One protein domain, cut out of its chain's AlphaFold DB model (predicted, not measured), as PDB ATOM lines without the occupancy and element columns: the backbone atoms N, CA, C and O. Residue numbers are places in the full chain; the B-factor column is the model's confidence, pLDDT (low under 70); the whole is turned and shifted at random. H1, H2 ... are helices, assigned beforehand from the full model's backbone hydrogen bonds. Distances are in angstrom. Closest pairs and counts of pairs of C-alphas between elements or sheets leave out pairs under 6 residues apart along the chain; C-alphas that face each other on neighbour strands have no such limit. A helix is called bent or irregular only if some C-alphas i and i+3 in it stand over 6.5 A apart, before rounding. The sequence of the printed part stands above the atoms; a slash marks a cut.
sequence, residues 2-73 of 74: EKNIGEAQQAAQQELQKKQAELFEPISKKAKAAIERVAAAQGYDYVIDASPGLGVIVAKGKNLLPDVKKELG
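What this domain is: This is residues 2 to 73 of the 74 residues of the protein "OmpH family outer membrane protein" of Flavobacteriaceae bacterium (UniProt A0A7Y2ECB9). A long helix, H1, makes the length of this domain: its residues 2 to 29 stick out as a bare arm, and near its other end the short helix H2 crosses it almost at a right angle. Between the two helices, residues 43 to 64 swing out in a wide loop with no named element and come back to H2. The printed part has 72 residues with two named helices, H1 then H2, and no named strand; the class is all helix. The whole is extended, with a radius of gyration of the C-alphas of 18.9 A and spans of 59 by 29 by 19 A.

Where its parts are: Find C-alpha 2 at (185.550, 19.792, 167.498); from there H1, residues 2 to 42, runs 60.0 A to C-alpha 42 at (168.651, -37.443, 173.753). Near residue 26 you meet a kink of 27 degrees; H1 is neither bent nor irregular, but only just: C-alphas 23 and 26 are 6.5 A apart. Go on through the loop to H2, residues 65 to 72, which ends at C-alpha 72, (178.507, -26.776, 180.845).

How they stand to each other: Look at residues 31 to 38 of H1, which alone touch H2; the closest C-alphas of the two helices are those of Ile 35 and Val 68, 5.8 A apart. Their lines are about perpendicular, at 81 degrees. In H2 every O i to N i+4 pair is within hydrogen-bond range, and in H1 35 of 37 are.

The domain as a whole: The two C-alphas farthest apart are those of Glu 2 and Gly 43, 60.5 A. Without residues 2 to 29, which stand free, the body spans 29 by 19 by 14 A. The link from H1 to H2 is long, with 22 residues, and the printed part has no cut. Mean pLDDT of the printed part is 93.3; look for values under 70 at residues 2 to 3.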
ATOM      1  N   GLU A   2     186.868  20.436 167.284       63.09
ATOM      2  CA  GLU A   2     185.550  19.792 167.498       63.09
ATOM      3  C   GLU A   2     185.283  18.546 166.628       63.09
ATOM      4  O   GLU A   2     184.807  17.543 167.150       63.09
ATOM      5  N   LYS A   3     185.659  18.551 165.336       67.38
ATOM      6  CA  LYS A   3     185.500  17.375 164.448       67.38
ATOM      7  C   LYS A   3     186.191  16.110 164.981       67.38
ATOM      8  O   LYS A   3     185.591  15.042 164.981       67.38
ATOM      9  N   ASN A   4     187.400  16.253 165.521       78.38
ATOM     10  CA  ASN A   4     188.202  15.125 166.002       78.38
ATOM     11  C   ASN A   4     187.624  14.495 167.285       78.38
ATOM     12  O   ASN A   4     187.853  13.319 167.547       78.38
ATOM     13  N   ILE A   5     186.876  15.263 168.091       81.62
ATOM     14  CA  ILE A   5     186.244  14.757 169.321       81.62
ATOM     15  C   ILE A   5     185.021  13.902 168.976       81.62
ATOM     16  O   ILE A   5     184.851  12.827 169.550       81.62
ATOM     17  N   GLY A   6     184.201  14.340 168.013       86.56
ATOM     18  CA  GLY A   6     183.056  13.558 167.536       86.56
ATOM     19  C   GLY A   6     183.480  12.230 166.901       86.56
ATOM     20  O   GLY A   6     182.928  11.181 167.232       86.56
ATOM     21  N   GLU A   7     184.518  12.254 166.061       88.00
ATOM     22  CA  GLU A   7     185.088  11.050 165.441       88.00
ATOM     23  C   GLU A   7     185.659  10.075 166.485       88.00
ATOM     24  O   GLU A   7     185.377   8.877 166.431       88.00
ATOM     25  N   ALA A   8     186.391  10.575 167.488       89.19
ATOM     26  CA  ALA A   8     186.924   9.749 168.571       89.19
ATOM     27  C   ALA A   8     185.819   9.115 169.438       89.19
ATOM     28  O   ALA A   8     185.925   7.945 169.810       89.19
ATOM     29  N   GLN A   9     184.738   9.846 169.738       90.31
ATOM     30  CA  GLN A   9     183.590   9.302 170.476       90.31
ATOM     31  C   GLN A   9     182.878   8.194 169.695       90.31
ATOM     32  O   GLN A   9     182.504   7.172 170.274       90.31
ATOM     33  N   GLN A  10     182.705   8.374 168.385       92.81
ATOM     34  CA  GLN A  10     182.063   7.379 167.530       92.81
ATOM     35  C   GLN A  10     182.938   6.124 167.375       92.81
ATOM     36  O   GLN A  10     182.430   5.006 167.483       92.81
ATOM     37  N   ALA A  11     184.254   6.295 167.213       93.69
ATOM     38  CA  ALA A  11     185.217   5.196 167.187       93.69
ATOM     39  C   ALA A  11     185.220   4.401 168.504       93.69
ATOM     40  O   ALA A  11     185.165   3.172 168.481       93.69
ATOM     41  N   ALA A  12     185.191   5.083 169.652       93.69
ATOM     42  CA  ALA A  12     185.126   4.427 170.957       93.69
ATOM     43  C   ALA A  12     183.843   3.592 171.131       93.69
ATOM     44  O   ALA A  12     183.898   2.472 171.637       93.69
ATOM     45  N   GLN A  13     182.687   4.091 170.674       94.56
ATOM     46  CA  GLN A  13     181.434   3.326 170.711       94.56
ATOM     47  C   GLN A  13     181.493   2.073 169.831       94.56
ATOM     48  O   GLN A  13     181.053   1.005 170.259       94.56
ATOM     49  N   GLN A  14     182.064   2.178 168.628       95.38
ATOM     50  CA  GLN A  14     182.251   1.024 167.745       95.38
ATOM     51  C   GLN A  14     183.207  -0.004 168.354       95.38
ATOM     52  O   GLN A  14     182.922  -1.200 168.326       95.38
ATOM     53  N   GLU A  15     184.314   0.439 168.952       95.88
ATOM     54  CA  GLU A  15     185.266  -0.462 169.602       95.88
ATOM     55  C   GLU A  15     184.633  -1.182 170.802       95.88
ATOM     56  O   GLU A  15     184.826  -2.386 170.969       95.88
ATOM     57  N   LEU A  16     183.811  -0.489 171.599       95.75
ATOM     58  CA  LEU A  16     183.050  -1.103 172.689       95.75
ATOM     59  C   LEU A  16     182.052  -2.150 172.188       95.75
ATOM     60  O   LEU A  16     181.929  -3.215 172.792       95.75
ATOM     61  N   GLN A  17     181.329  -1.874 171.101       94.81
ATOM     62  CA  GLN A  17     180.410  -2.845 170.495       94.81
ATOM     63  C   GLN A  17     181.170  -4.068 169.974       94.81
ATOM     64  O   GLN A  17     180.766  -5.204 170.223       94.81
ATOM     65  N   LYS A  18     182.312  -3.842 169.316       96.19
ATOM     66  CA  LYS A  18     183.166  -4.909 168.796       96.19
ATOM     67  C   LYS A  18     183.711  -5.791 169.917       96.19
ATOM     68  O   LYS A  18     183.564  -7.005 169.843       96.19
ATOM     69  N   LYS A  19     184.244  -5.200 170.991       95.19
ATOM     70  CA  LYS A  19     184.728  -5.958 172.159       95.19
ATOM     71  C   LYS A  19     183.618  -6.765 172.820       95.19
ATOM     72  O   LYS A  19     183.842  -7.907 173.200       95.19
ATOM     73  N   GLN A  20     182.412  -6.206 172.936       93.62
ATOM     74  CA  GLN A  20     181.267  -6.955 173.460       93.62
ATOM     75  C   GLN A  20     180.939  -8.170 172.586       93.62
ATOM     76  O   GLN A  20     180.749  -9.260 173.120       93.62
ATOM     77  N   ALA A  21     180.931  -8.011 171.260       94.81
ATOM     78  CA  ALA A  21     180.707  -9.120 170.337       94.81
ATOM     79  C   ALA A  21     181.819 -10.181 170.423       94.81
ATOM     80  O   ALA A  21     181.515 -11.365 170.537       94.81
ATOM     81  N   GLU A  22     183.088  -9.762 170.448       95.81
ATOM     82  CA  GLU A  22     184.254 -10.652 170.569       95.81
ATOM     83  C   GLU A  22     184.235 -11.463 171.871       95.81
ATOM     84  O   GLU A  22     184.582 -12.642 171.871       95.81
ATOM     85  N   LEU A  23     183.800 -10.862 172.982       95.31
ATOM     86  CA  LEU A  23     183.654 -11.560 174.261       95.31
ATOM     87  C   LEU A  23     182.436 -12.493 174.279       95.31
ATOM     88  O   LEU A  23     182.475 -13.557 174.898       95.31
ATOM     89  N   PHE A  24     181.351 -12.113 173.604       95.06
ATOM     90  CA  PHE A  24     180.107 -12.882 173.578       95.06
ATOM     91  C   PHE A  24     180.158 -14.085 172.626       95.06
ATOM     92  O   PHE A  24     179.540 -15.122 172.890       95.06
ATOM     93  N   GLU A  25     180.910 -13.981 171.533       95.25
ATOM     94  CA  GLU A  25     181.067 -15.033 170.531       95.25
ATOM     95  C   GLU A  25     181.533 -16.387 171.113       95.25
ATOM     96  O   GLU A  25     180.855 -17.394 170.871       95.25
ATOM     97  N   PRO A  26     182.625 -16.479 171.902       95.94
ATOM     98  CA  PRO A  26     183.077 -17.756 172.454       95.94
ATOM     99  C   PRO A  26     182.073 -18.354 173.447       95.94
ATOM    100  O   PRO A  26     181.898 -19.574 173.484       95.94
ATOM    101  N   ILE A  27     181.373 -17.513 174.213       94.56
ATOM    102  CA  ILE A  27     180.334 -17.942 175.159       94.56
ATOM    103  C   ILE A  27     179.169 -18.574 174.391       94.56
ATOM    104  O   ILE A  27     178.742 -19.687 174.705       94.56
ATOM    105  N   SER A  28     178.714 -17.899 173.336       93.44
ATOM    106  CA  SER A  28     177.624 -18.364 172.474       93.44
ATOM    107  C   SER A  28     177.975 -19.670 171.767       93.44
ATOM    108  O   SER A  28     177.167 -20.596 171.739       93.44
ATOM    109  N   LYS A  29     179.207 -19.787 171.252       96.44
ATOM    110  CA  LYS A  29     179.714 -21.022 170.634       96.44
ATOM    111  C   LYS A  29     179.738 -22.185 171.624       96.44
ATOM    112  O   LYS A  29     179.283 -23.275 171.285       96.44
ATOM    113  N   LYS A  30     180.217 -21.958 172.853       96.44
ATOM    114  CA  LYS A  30     180.242 -22.990 173.902       96.44
ATOM    115  C   LYS A  30     178.829 -23.441 174.279       96.44
ATOM    116  O   LYS A  30     178.587 -24.640 174.381       96.44
ATOM    117  N   ALA A  31     177.900 -22.496 174.441       95.88
ATOM    118  CA  ALA A  31     176.502 -22.796 174.735       95.88
ATOM    119  C   ALA A  31     175.844 -23.596 173.600       95.88
ATOM    120  O   ALA A  31     175.251 -24.640 173.861       95.88
ATOM    121  N   LYS A  32     176.015 -23.169 172.343       96.31
ATOM    122  CA  LYS A  32     175.488 -23.877 171.168       96.31
ATOM    123  C   LYS A  32     176.015 -25.311 171.081       96.31
ATOM    124  O   LYS A  32     175.223 -26.233 170.937       96.31
ATOM    125  N   ALA A  33     177.322 -25.507 171.250       97.88
ATOM    126  CA  ALA A  33     177.919 -26.840 171.217       97.88
ATOM    127  C   ALA A  33     177.383 -27.755 172.334       97.88
ATOM    128  O   ALA A  33     177.168 -28.942 172.110       97.88
ATOM    129  N   ALA A  34     177.146 -27.218 173.536       98.06
ATOM    130  CA  ALA A  34     176.536 -27.982 174.625       98.06
ATOM    131  C   ALA A  34     175.077 -28.363 174.316       98.06
ATOM    132  O   ALA A  34     174.686 -29.506 174.544       98.06
ATOM    133  N   ILE A  35     174.294 -27.440 173.743       97.88
ATOM    134  CA  ILE A  35     172.923 -27.715 173.281       97.88
ATOM    135  C   ILE A  35     172.923 -28.843 172.247       97.88
ATOM    136  O   ILE A  35     172.162 -29.794 172.400       97.88
ATOM    137  N   GLU A  36     173.797 -28.775 171.242       97.62
ATOM    138  CA  GLU A  36     173.907 -29.788 170.185       97.62
ATOM    139  C   GLU A  36     174.263 -31.172 170.746       97.62
ATOM    140  O   GLU A  36     173.635 -32.162 170.376       97.62
ATOM    141  N   ARG A  37     175.214 -31.256 171.688       98.00
ATOM    142  CA  ARG A  37     175.580 -32.535 172.322       98.00
ATOM    143  C   ARG A  37     174.432 -33.137 173.121       98.00
ATOM    144  O   ARG A  37     174.155 -34.324 172.980       98.00
ATOM    145  N   VAL A  38     173.765 -32.330 173.944       98.12
ATOM    146  CA  VAL A  38     172.633 -32.791 174.761       98.12
ATOM    147  C   VAL A  38     171.464 -33.214 173.876       98.12
ATOM    148  O   VAL A  38     170.857 -34.254 174.132       98.12
ATOM    149  N   ALA A  39     171.172 -32.449 172.823       98.12
ATOM    150  CA  ALA A  39     170.133 -32.781 171.856       98.12
ATOM    151  C   ALA A  39     170.430 -34.111 171.152       98.12
ATOM    152  O   ALA A  39     169.589 -35.007 171.178       98.12
ATOM    153  N   ALA A  40     171.647 -34.284 170.627       97.88
ATOM    154  CA  ALA A  40     172.067 -35.519 169.967       97.88
ATOM    155  C   ALA A  40     172.019 -36.730 170.912       97.88
ATOM    156  O   ALA A  40     171.507 -37.784 170.541       97.88
ATOM    157  N   ALA A  41     172.489 -36.575 172.154       97.81
ATOM    158  CA  ALA A  41     172.462 -37.639 173.158       97.81
ATOM    159  C   ALA A  41     171.036 -38.075 173.542       97.81
ATOM    160  O   ALA A  41     170.831 -39.226 173.921       97.81
ATOM    161  N   GLN A  42     170.059 -37.169 173.450       97.00
ATOM    162  CA  GLN A  42     168.651 -37.443 173.753       97.00
ATOM    163  C   GLN A  42     167.798 -37.723 172.501       97.00
ATOM    164  O   GLN A  42     166.602 -37.977 172.634       97.00
ATOM    165  N   GLY A  43     168.394 -37.715 171.305       97.50
ATOM    166  CA  GLY A  43     167.702 -38.008 170.047       97.50
ATOM    167  C   GLY A  43     166.782 -36.886 169.552       97.50
ATOM    168  O   GLY A  43     165.758 -37.171 168.937       97.50
ATOM    169  N   TYR A  44     167.110 -35.624 169.837       97.12
ATOM    170  CA  TYR A  44     166.384 -34.464 169.316       97.12
ATOM    171  C   TYR A  44     167.056 -33.900 168.063       97.12
ATOM    172  O   TYR A  44     168.201 -33.456 168.120       97.12
ATOM    173  N   ASP A  45     166.305 -33.824 166.966       96.12
ATOM    174  CA  ASP A  45     166.766 -33.205 165.714       96.12
ATOM    175  C   ASP A  45     166.686 -31.670 165.743       96.12
ATOM    176  O   ASP A  45     167.419 -30.979 165.037       96.12
ATOM    177  N   TYR A  46     165.789 -31.124 166.573       94.94
ATOM    178  CA  TYR A  46     165.532 -29.691 166.667       94.94
ATOM    179  C   TYR A  46     165.367 -29.246 168.118       94.94
ATOM    180  O   TYR A  46     164.678 -29.886 168.913       94.94
ATOM    181  N   VAL A  47     165.954 -28.092 168.436       94.88
ATOM    182  CA  VAL A  47     165.779 -27.380 169.705       94.88
ATOM    183  C   VAL A  47     165.317 -25.967 169.379       94.88
ATOM    184  O   VAL A  47     165.947 -25.278 168.580       94.88
ATOM    185  N   ILE A  48     164.208 -25.543 169.982       94.38
ATOM    186  CA  ILE A  48     163.607 -24.225 169.754       94.38
ATOM    187  C   ILE A  48     163.676 -23.436 171.060       94.38
ATOM    188  O   ILE A  48     163.354 -23.966 172.125       94.38
ATOM    189  N   ASP A  49     164.086 -22.172 170.973       93.00
ATOM    190  CA  ASP A  49     164.037 -21.255 172.106       93.00
ATOM    191  C   ASP A  49     162.576 -20.915 172.437       93.00
ATOM    192  O   ASP A  49     161.854 -20.316 171.640       93.00
ATOM    193  N   ALA A  50     162.140 -21.333 173.624       94.19
ATOM    194  CA  ALA A  50     160.792 -21.113 174.130       94.19
ATOM    195  C   ALA A  50     160.677 -19.862 175.018       94.19
ATOM    196  O   ALA A  50     159.716 -19.739 175.783       94.19
ATOM    197  N   SER A  51     161.651 -18.948 174.959       91.06
ATOM    198  CA  SER A  51     161.595 -17.692 175.706       91.06
ATOM    199  C   SER A  51     160.350 -16.879 175.320       91.06
ATOM    200  O   SER A  51     159.948 -16.869 174.148       91.06
ATOM    201  N   PRO A  52     159.719 -16.183 176.286       89.88
ATOM    202  CA  PRO A  52     158.519 -15.398 176.020       89.88
ATOM    203  C   PRO A  52     158.721 -14.420 174.856       89.88
ATOM    204  O   PRO A  52     159.674 -13.645 174.846       89.88
ATOM    205  N   GLY A  53     157.814 -14.454 173.876       88.06
ATOM    206  CA  GLY A  53     157.849 -13.567 172.709       88.06
ATOM    207  C   GLY A  53     158.590 -14.106 171.478       88.06
ATOM    208  O   GLY A  53     158.503 -13.476 170.430       88.06
ATOM    209  N   LEU A  54     159.240 -15.277 171.545       87.12
ATOM    210  CA  LEU A  54     159.978 -15.871 170.411       87.12
ATOM    211  C   LEU A  54     159.147 -16.816 169.520       87.12
ATOM    212  O   LEU A  54     159.690 -17.570 168.717       87.12
ATOM    213  N   GLY A  55     157.816 -16.767 169.625       88.19
ATOM    214  CA  GLY A  55     156.899 -17.458 168.706       88.19
ATOM    215  C   GLY A  55     156.457 -18.862 169.132       88.19
ATOM    216  O   GLY A  55     155.525 -19.405 168.540       88.19
ATOM    217  N   VAL A  56     157.035 -19.440 170.188       92.75
ATOM    218  CA  VAL A  56     156.513 -20.682 170.781       92.75
ATOM    219  C   VAL A  56     155.236 -20.373 171.564       92.75
ATOM    220  O   VAL A  56     155.278 -19.783 172.640       92.75
ATOM    221  N   ILE A  57     154.087 -20.786 171.025       92.56
ATOM    222  CA  ILE A  57     152.769 -20.559 171.648       92.56
ATOM    223  C   ILE A  57     152.548 -21.513 172.834       92.56
ATOM    224  O   ILE A  57     151.957 -21.137 173.843       92.56
ATOM    225  N   VAL A  58     153.031 -22.758 172.727       91.50
ATOM    226  CA  VAL A  58     152.886 -23.792 173.761       91.50
ATOM    227  C   VAL A  58     154.220 -24.501 173.984       91.50
ATOM    228  O   VAL A  58     154.685 -25.248 173.129       91.50
ATOM    229  N   ALA A  59     154.808 -24.313 175.166       92.31
ATOM    230  CA  ALA A  59     156.103 -24.874 175.554       92.31
ATOM    231  C   ALA A  59     155.959 -25.971 176.627       92.31
ATOM    232  O   ALA A  59     156.427 -25.829 177.752       92.31
ATOM    233  N   LYS A  60     155.261 -27.066 176.297       91.88
ATOM    234  CA  LYS A  60     155.060 -28.212 177.215       91.88
ATOM    235  C   LYS A  60     156.024 -29.383 176.978       91.88
ATOM    236  O   LYS A  60     155.893 -30.420 177.620       91.88
ATOM    237  N   GLY A  61     156.953 -29.238 176.034       90.75
ATOM    238  CA  GLY A  61     157.961 -30.252 175.730       90.75
ATOM    239  C   GLY A  61     159.056 -30.351 176.795       90.75
ATOM    240  O   GLY A  61     159.078 -29.604 177.775       90.75
ATOM    241  N   LYS A  62     160.000 -31.274 176.578       94.69
ATOM    242  CA  LYS A  62     161.202 -31.403 177.410       94.69
ATOM    243  C   LYS A  62     161.987 -30.090 177.387       94.69
ATOM    244  O   LYS A  62     162.361 -29.587 176.332       94.69
ATOM    245  N   ASN A  63     162.282 -29.569 178.573       95.50
ATOM    246  CA  ASN A  63     163.217 -28.467 178.739       95.50
ATOM    247  C   ASN A  63     164.652 -29.018 178.770       95.50
ATOM    248  O   ASN A  63     165.001 -29.748 179.699       95.50
ATOM    249  N   LEU A  64     165.469 -28.669 177.770       96.62
ATOM    250  CA  LEU A  64     166.880 -29.075 177.689       96.62
ATOM    251  C   LEU A  64     167.798 -28.202 178.556       96.62
ATOM    252  O   LEU A  64     168.920 -28.608 178.845       96.62
ATOM    253  N   LEU A  65     167.349 -27.021 178.997       95.62
ATOM    254  CA  LEU A  65     168.194 -26.065 179.717       95.62
ATOM    255  C   LEU A  65     168.871 -26.654 180.973       95.62
ATOM    256  O   LEU A  65     170.055 -26.376 181.162       95.62
ATOM    257  N   PRO A  66     168.204 -27.467 181.823       97.44
ATOM    258  CA  PRO A  66     168.863 -28.105 182.965       97.44
ATOM    259  C   PRO A  66     169.995 -29.053 182.549       97.44
ATOM    260  O   PRO A  66     171.070 -29.031 183.144       97.44
ATOM    261  N   ASP A  67     169.780 -29.842 181.497       97.62
ATOM    262  CA  ASP A  67     170.756 -30.822 181.016       97.62
ATOM    263  C   ASP A  67     171.953 -30.117 180.351       97.62
ATOM    264  O   ASP A  67     173.104 -30.494 180.564       97.62
ATOM    265  N   VAL A  68     171.697 -29.026 179.624       97.06
ATOM    266  CA  VAL A  68     172.733 -28.166 179.028       97.06
ATOM    267  C   VAL A  68     173.560 -27.450 180.096       97.06
ATOM    268  O   VAL A  68     174.777 -27.349 179.956       97.06
ATOM    269  N   LYS A  69     172.940 -26.971 181.182       96.25
ATOM    270  CA  LYS A  69     173.674 -26.385 182.319       96.25
ATOM    271  C   LYS A  69     174.637 -27.395 182.932       96.25
ATOM    272  O   LYS A  69     175.808 -27.069 183.116       96.25
ATOM    273  N   LYS A  70     174.174 -28.630 183.129       96.94
ATOM    274  CA  LYS A  70     175.008 -29.725 183.624       96.94
ATOM    275  C   LYS A  70     176.181 -30.031 182.686       96.94
ATOM    276  O   LYS A  70     177.307 -30.147 183.158       96.94
ATOM    277  N   GLU A  71     175.944 -30.104 181.375       94.50
ATOM    278  CA  GLU A  71     176.994 -30.287 180.351       94.50
ATOM    279  C   GLU A  71     178.041 -29.156 180.378       94.50
ATOM    280  O   GLU A  71     179.225 -29.372 180.125       94.50
ATOM    281  N   LEU A  72     177.623 -27.936 180.716       94.44
ATOM    282  CA  LEU A  72     178.507 -26.776 180.845       94.44
ATOM    283  C   LEU A  72     179.225 -26.679 182.203       94.44
ATOM    284  O   LEU A  72     180.143 -25.861 182.321       94.44
ATOM    285  N   GLY A  73     178.843 -27.505 183.184       94.19
ATOM    286  CA  GLY A  73     179.419 -27.541 184.530       94.19
ATOM    287  C   GLY A  73     178.773 -26.589 185.544       94.19
ATOM    288  O   GLY A  73     179.465 -26.144 186.458       94.19
TER     289      GLY A  73